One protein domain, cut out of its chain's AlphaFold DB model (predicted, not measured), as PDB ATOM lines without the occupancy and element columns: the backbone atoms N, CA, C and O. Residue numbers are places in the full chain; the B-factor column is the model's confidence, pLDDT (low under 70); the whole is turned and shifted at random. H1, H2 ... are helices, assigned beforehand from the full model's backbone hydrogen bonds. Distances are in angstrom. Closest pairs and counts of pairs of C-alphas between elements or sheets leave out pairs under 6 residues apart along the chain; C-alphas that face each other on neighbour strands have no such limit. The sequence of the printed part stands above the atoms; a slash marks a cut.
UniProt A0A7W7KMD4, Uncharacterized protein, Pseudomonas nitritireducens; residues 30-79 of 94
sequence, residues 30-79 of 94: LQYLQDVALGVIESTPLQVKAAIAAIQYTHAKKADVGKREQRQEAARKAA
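Overview. This is residues 30 to 79 of the 94 residues of an uncharacterized protein of Pseudomonas nitritireducens (UniProt A0A7W7KMD4). A helical hairpin, H1 folded back beside the longer H2, makes one end of an extended model, and a third helix, H3, sits away from it at the other end of a stretched link. Residues 63 to 69 and 71 to 79, most of them in H3, stick out from the hairpin and touch neither of its helices. The printed part has 50 residues with three named helices in the order H1, H2, H3 and no named strand, and its class is all helix. The whole is extended, with a radius of gyration of the C-alphas of 17.0 A, and its outline is a rod spanning 49 by 18 by 9 A.

Arrangement. Start with H1, residues 30 to 37, and H2, residues 45 to 58, which touch and form a helical hairpin. Look at the C-alphas of Leu 30 and Ile 55, their closest pair, 6.3 A apart. Their lines stand at a shallow tilt of 28 degrees, and they run opposite ways. H3, residues 67 to 78, is apart from H1 and from H2. In H1 and H3 every O i to N i+4 pair is within hydrogen-bond range; in H2 it is 8 of 10.

Along the chain. Find C-alpha 30 at (31.971, -5.197, -35.821); from there H1 runs 10.8 A to C-alpha 37. H2 begins at C-alpha 45, at (16.550, -2.492, -36.778), and runs 20.2 A to C-alpha 58. H3 runs 16.4 A from C-alpha 67 to C-alpha 78 at (60.426, -1.180, -22.783).

Size, cuts and confidence. The C-alphas of Thr 44 and Ala 79, the two farthest apart, are 50.4 A apart. The printed part has no cut, and both links are short. The mean pLDDT of the printed part is 81.8; look at residues 59 to 68 for the values under 70.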
ATOM      1  N   LEU A  30      31.429  -6.484 -35.381       91.56
ATOM      2  CA  LEU A  30      31.971  -5.197 -35.821       91.56
ATOM      3  C   LEU A  30      32.022  -5.105 -37.352       91.56
ATOM      4  O   LEU A  30      31.676  -4.065 -37.913       91.56
ATOM      5  N   GLN A  31      32.444  -6.179 -38.023       91.69
ATOM      6  CA  GLN A  31      32.462  -6.244 -39.484       91.69
ATOM      7  C   GLN A  31      31.040  -6.147 -40.044       91.69
ATOM      8  O   GLN A  31      30.775  -5.318 -40.910       91.69
ATOM      9  N   TYR A  32      30.102  -6.892 -39.455       92.94
ATOM     10  CA  TYR A  32      28.689  -6.835 -39.823       92.94
ATOM     11  C   TYR A  32      28.124  -5.404 -39.790       92.94
ATOM     12  O   TYR A  32      27.480  -4.972 -40.741       92.94
ATOM     13  N   LEU A  33      28.380  -4.632 -38.724       93.81
ATOM     14  CA  LEU A  33      27.878  -3.254 -38.639       93.81
ATOM     15  C   LEU A  33      28.514  -2.307 -39.665       93.81
ATOM     16  O   LEU A  33      27.841  -1.380 -40.117       93.81
ATOM     17  N   GLN A  34      29.781  -2.518 -40.031       94.69
ATOM     18  CA  GLN A  34      30.430  -1.739 -41.090       94.69
ATOM     19  C   GLN A  34      29.778  -2.014 -42.446       94.69
ATOM     20  O   GLN A  34      29.449  -1.076 -43.169       94.69
ATOM     21  N   ASP A  35      29.514  -3.284 -42.748       95.12
ATOM     22  CA  ASP A  35      28.878  -3.691 -43.999       95.12
ATOM     23  C   ASP A  35      27.433  -3.176 -44.097       95.12
ATOM     24  O   ASP A  35      26.999  -2.744 -45.166       95.12
ATOM     25  N   VAL A  36      26.703  -3.128 -42.975       95.25
ATOM     26  CA  VAL A  36      25.384  -2.475 -42.900       95.25
ATOM     27  C   VAL A  36      25.494  -0.969 -43.159       95.25
ATOM     28  O   VAL A  36      24.706  -0.418 -43.921       95.25
ATOM     29  N   ALA A  37      26.480  -0.286 -42.569       95.50
ATOM     30  CA  ALA A  37      26.663   1.156 -42.752       95.50
ATOM     31  C   ALA A  37      27.053   1.541 -44.191       95.50
ATOM     32  O   ALA A  37      26.676   2.614 -44.661       95.50
ATOM     33  N   LEU A  38      27.784   0.670 -44.892       97.25
ATOM     34  CA  LEU A  38      28.136   0.833 -46.305       97.25
ATOM     35  C   LEU A  38      26.998   0.438 -47.263       97.25
ATOM     36  O   LEU A  38      27.132   0.639 -48.469       97.25
ATOM     37  N   GLY A  39      25.896  -0.122 -46.753       94.88
ATOM     38  CA  GLY A  39      24.782  -0.613 -47.567       94.88
ATOM     39  C   GLY A  39      25.081  -1.920 -48.307       94.88
ATOM     40  O   GLY A  39      24.397  -2.251 -49.270       94.88
ATOM     41  N   VAL A  40      26.105  -2.667 -47.883       94.94
ATOM     42  CA  VAL A  40      26.429  -3.997 -48.429       94.94
ATOM     43  C   VAL A  40      25.449  -5.044 -47.894       94.94
ATOM     44  O   VAL A  40      25.092  -5.982 -48.606       94.94
ATOM     45  N   ILE A  41      25.001  -4.877 -46.646       92.88
ATOM     46  CA  ILE A  41      24.049  -5.772 -45.985       92.88
ATOM     47  C   ILE A  41      22.796  -4.993 -45.581       92.88
ATOM     48  O   ILE A  41      22.855  -4.078 -44.761       92.88
ATOM     49  N   GLU A  42      21.646  -5.428 -46.090       93.25
ATOM     50  CA  GLU A  42      20.338  -4.978 -45.612       93.25
ATOM     51  C   GLU A  42      19.999  -5.665 -44.283       93.25
ATOM     52  O   GLU A  42      20.030  -6.892 -44.160       93.25
ATOM     53  N   SER A  43      19.682  -4.864 -43.266       92.62
ATOM     54  CA  SER A  43      19.508  -5.322 -41.887       92.62
ATOM     55  C   SER A  43      18.235  -4.768 -41.268       92.62
ATOM     56  O   SER A  43      17.852  -3.618 -41.483       92.62
ATOM     57  N   THR A  44      17.582  -5.575 -40.433       93.88
ATOM     58  CA  THR A  44      16.456  -5.090 -39.634       93.88
ATOM     59  C   THR A  44      16.950  -4.264 -38.438       93.88
ATOM     60  O   THR A  44      17.988  -4.577 -37.846       93.88
ATOM     61  N   PRO A  45      16.171  -3.277 -37.955       93.31
ATOM     62  CA  PRO A  45      16.550  -2.492 -36.778       93.31
ATOM     63  C   PRO A  45      16.828  -3.336 -35.523       93.31
ATOM     64  O   PRO A  45      17.606  -2.934 -34.659       93.31
ATOM     65  N   LEU A  46      16.189  -4.505 -35.401       94.06
ATOM     66  CA  LEU A  46      16.412  -5.428 -34.289       94.06
ATOM     67  C   LEU A  46      17.793  -6.097 -34.370       94.06
ATOM     68  O   LEU A  46      18.474  -6.202 -33.351       94.06
ATOM     69  N   GLN A  47      18.218  -6.505 -35.567       91.50
ATOM     70  CA  GLN A  47      19.530  -7.118 -35.792       91.50
ATOM     71  C   GLN A  47      20.665  -6.127 -35.521       91.50
ATOM     72  O   GLN A  47      21.608  -6.473 -34.814       91.50
ATOM     73  N   VAL A  48      20.535  -4.874 -35.972       94.25
ATOM     74  CA  VAL A  48      21.512  -3.812 -35.662       94.25
ATOM     75  C   VAL A  48      21.648  -3.615 -34.148       94.25
ATOM     76  O   VAL A  48      22.760  -3.577 -33.623       94.25
ATOM     77  N   LYS A  49      20.529  -3.556 -33.411       94.31
ATOM     78  CA  LYS A  49      20.547  -3.433 -31.940       94.31
ATOM     79  C   LYS A  49      21.225  -4.625 -31.263       94.31
ATOM     80  O   LYS A  49      21.998  -4.428 -30.327       94.31
ATOM     81  N   ALA A  50      20.947  -5.841 -31.730       92.38
ATOM     82  CA  ALA A  50      21.575  -7.050 -31.209       92.38
ATOM     83  C   ALA A  50      23.097  -7.046 -31.446       92.38
ATOM     84  O   ALA A  50      23.857  -7.307 -30.515       92.38
ATOM     85  N   ALA A  51      23.545  -6.666 -32.646       91.94
ATOM     86  CA  ALA A  51      24.965  -6.566 -32.978       91.94
ATOM     87  C   ALA A  51      25.691  -5.520 -32.113       91.94
ATOM     88  O   ALA A  51      26.742  -5.816 -31.548       91.94
ATOM     89  N   ILE A  52      25.101  -4.334 -31.907       92.19
ATOM     90  CA  ILE A  52      25.655  -3.297 -31.013       92.19
ATOM     91  C   ILE A  52      25.847  -3.831 -29.584       92.19
ATOM     92  O   ILE A  52      26.858  -3.545 -28.937       92.19
ATOM     93  N   ALA A  53      24.892  -4.613 -29.072       91.88
ATOM     94  CA  ALA A  53      25.005  -5.224 -27.750       91.88
ATOM     95  C   ALA A  53      26.113  -6.291 -27.698       91.88
ATOM     96  O   ALA A  53      26.870  -6.337 -26.728       91.88
ATOM     97  N   ALA A  54      26.241  -7.108 -28.746       88.56
ATOM     98  CA  ALA A  54      27.242  -8.167 -28.834       88.56
ATOM     99  C   ALA A  54      28.682  -7.629 -28.919       88.56
ATOM    100  O   ALA A  54      29.574  -8.187 -28.281       88.56
ATOM    101  N   ILE A  55      28.911  -6.507 -29.615       88.56
ATOM    102  CA  ILE A  55      30.240  -5.872 -29.757       88.56
ATOM    103  C   ILE A  55      30.888  -5.546 -28.406       88.56
ATOM    104  O   ILE A  55      32.108  -5.555 -28.268       88.56
ATOM    105  N   GLN A  56      30.092  -5.305 -27.364       81.12
ATOM    106  CA  GLN A  56      30.625  -5.031 -26.026       81.12
ATOM    107  C   GLN A  56      31.371  -6.218 -25.399       81.12
ATOM    108  O   GLN A  56      32.050  -6.030 -24.388       81.12
ATOM    109  N   TYR A  57      31.230  -7.412 -25.979       79.94
ATOM    110  CA  TYR A  57      31.819  -8.661 -25.506       79.94
ATOM    111  C   TYR A  57      32.792  -9.288 -26.514       79.94
ATOM    112  O   TYR A  57      33.502 -10.220 -26.149       79.94
ATOM    113  N   THR A  58      32.866  -8.790 -27.755       74.69
ATOM    114  CA  THR A  58      33.810  -9.305 -28.767       74.69
ATOM    115  C   THR A  58      35.255  -8.892 -28.482       74.69
ATOM    116  O   THR A  58      36.191  -9.601 -28.851       74.69
ATOM    117  N   HIS A  59      35.464  -7.787 -27.762       63.94
ATOM    118  CA  HIS A  59      36.772  -7.393 -27.246       63.94
ATOM    119  C   HIS A  59      36.774  -7.433 -25.720       63.94
ATOM    120  O   HIS A  59      35.903  -6.843 -25.077       63.94
ATOM    121  N   ALA A  60      37.780  -8.087 -25.129       58.34
ATOM    122  CA  ALA A  60      37.994  -8.049 -23.688       58.34
ATOM    123  C   ALA A  60      38.064  -6.586 -23.237       58.34
ATOM    124  O   ALA A  60      38.919  -5.818 -23.697       58.34
ATOM    125  N   LYS A  61      37.147  -6.174 -22.353       56.66
ATOM    126  CA  LYS A  61      37.167  -4.814 -21.818       56.66
ATOM    127  C   LYS A  61      38.535  -4.589 -21.189       56.66
ATOM    128  O   LYS A  61      39.044  -5.420 -20.444       56.66
ATOM    129  N   LYS A  62      39.130  -3.421 -21.428       55.03
ATOM    130  CA  LYS A  62      40.423  -3.043 -20.828       55.03
ATOM    131  C   LYS A  62      40.401  -3.062 -19.287       55.03
ATOM    132  O   LYS A  62      41.456  -3.019 -18.668       55.03
ATOM    133  N   ALA A  63      39.214  -3.095 -18.677       59.38
ATOM    134  CA  ALA A  63      39.028  -3.305 -17.244       59.38
ATOM    135  C   ALA A  63      39.243  -4.770 -16.810       59.38
ATOM    136  O   ALA A  63      39.772  -4.981 -15.723       59.38
ATOM    137  N   ASP A  64      38.893  -5.743 -17.657       56.41
ATOM    138  CA  ASP A  64      39.076  -7.183 -17.411       56.41
ATOM    139  C   ASP A  64      40.495  -7.652 -17.744       56.41
ATOM    140  O   ASP A  64      41.006  -8.591 -17.139       56.41
ATOM    141  N   VAL A  65      41.177  -6.974 -18.673       57.28
ATOM    142  CA  VAL A  65      42.598  -7.226 -18.931       57.28
ATOM    143  C   VAL A  65      43.410  -6.496 -17.868       57.28
ATOM    144  O   VAL A  65      43.546  -5.273 -17.916       57.28
ATOM    145  N   GLY A  66      43.928  -7.247 -16.894       62.88
ATOM    146  CA  GLY A  66      44.600  -6.738 -15.705       62.88
ATOM    147  C   GLY A  66      45.496  -5.540 -16.007       62.88
ATOM    148  O   GLY A  66      46.592  -5.650 -16.557       62.88
ATOM    149  N   LYS A  67      45.045  -4.348 -15.598       67.06
ATOM    150  CA  LYS A  67      45.773  -3.077 -15.779       67.06
ATOM    151  C   LYS A  67      47.204  -3.150 -15.232       67.06
ATOM    152  O   LYS A  67      48.078  -2.404 -15.671       67.06
ATOM    153  N   ARG A  68      47.441  -4.041 -14.261       65.75
ATOM    154  CA  ARG A  68      48.759  -4.357 -13.696       65.75
ATOM    155  C   ARG A  68      49.606  -5.196 -14.651       65.75
ATOM    156  O   ARG A  68      50.758  -4.837 -14.865       65.75
ATOM    157  N   GLU A  69      49.045  -6.245 -15.245       71.94
ATOM    158  CA  GLU A  69      49.737  -7.126 -16.193       71.94
ATOM    159  C   GLU A  69      50.100  -6.379 -17.477       71.94
ATOM    160  O   GLU A  69      51.257  -6.423 -17.874       71.94
ATOM    161  N   GLN A  70      49.194  -5.570 -18.045       74.00
ATOM    162  CA  GLN A  70      49.517  -4.730 -19.213       74.00
ATOM    163  C   GLN A  70      50.647  -3.738 -18.927       74.00
ATOM    164  O   GLN A  70      51.540  -3.547 -19.750       74.00
ATOM    165  N   ARG A  71      50.629  -3.090 -17.755       75.69
ATOM    166  CA  ARG A  71      51.712  -2.184 -17.343       75.69
ATOM    167  C   ARG A  71      53.021  -2.936 -17.142       75.69
ATOM    168  O   ARG A  71      54.066  -2.427 -17.527       75.69
ATOM    169  N   GLN A  72      52.969  -4.129 -16.558       73.56
ATOM    170  CA  GLN A  72      54.148  -4.955 -16.347       73.56
ATOM    171  C   GLN A  72      54.716  -5.470 -17.674       73.56
ATOM    172  O   GLN A  72      55.928  -5.463 -17.852       73.56
ATOM    173  N   GLU A  73      53.874  -5.871 -18.619       77.19
ATOM    174  CA  GLU A  73      54.289  -6.319 -19.945       77.19
ATOM    175  C   GLU A  73      54.849  -5.159 -20.779       77.19
ATOM    176  O   GLU A  73      55.904  -5.300 -21.391       77.19
ATOM    177  N   ALA A  74      54.213  -3.984 -20.739       78.12
ATOM    178  CA  ALA A  74      54.735  -2.770 -21.365       78.12
ATOM    179  C   ALA A  74      56.087  -2.359 -20.761       78.12
ATOM    180  O   ALA A  74      57.018  -2.044 -21.499       78.12
ATOM    181  N   ALA A  75      56.231  -2.432 -19.433       75.44
ATOM    182  CA  ALA A  75      57.498  -2.191 -18.752       75.44
ATOM    183  C   ALA A  75      58.564  -3.225 -19.143       75.44
ATOM    184  O   ALA A  75      59.693  -2.843 -19.425       75.44
ATOM    185  N   ARG A  76      58.218  -4.518 -19.231       73.44
ATOM    186  CA  ARG A  76      59.126  -5.582 -19.702       73.44
ATOM    187  C   ARG A  76      59.564  -5.354 -21.151       73.44
ATOM    188  O   ARG A  76      60.746  -5.469 -21.441       73.44
ATOM    189  N   LYS A  77      58.639  -4.984 -22.041       78.00
ATOM    190  CA  LYS A  77      58.931  -4.665 -23.448       78.00
ATOM    191  C   LYS A  77      59.846  -3.445 -23.575       78.00
ATOM    192  O   LYS A  77      60.827  -3.505 -24.307       78.00
ATOM    193  N   ALA A  78      59.576  -2.374 -22.827       78.62
ATOM    194  CA  ALA A  78      60.426  -1.180 -22.783       78.62
ATOM    195  C   ALA A  78      61.802  -1.455 -22.152       78.62
ATOM    196  O   ALA A  78      62.798  -0.835 -22.519       78.62
ATOM    197  N   ALA A  79      61.866  -2.414 -21.228       71.88
ATOM    198  CA  ALA A  79      63.094  -2.839 -20.585       71.88
ATOM    199  C   ALA A  79      63.983  -3.718 -21.484       71.88
ATOM    200  O   ALA A  79      65.089  -4.006 -21.067       71.88
TER     201      ALA A  79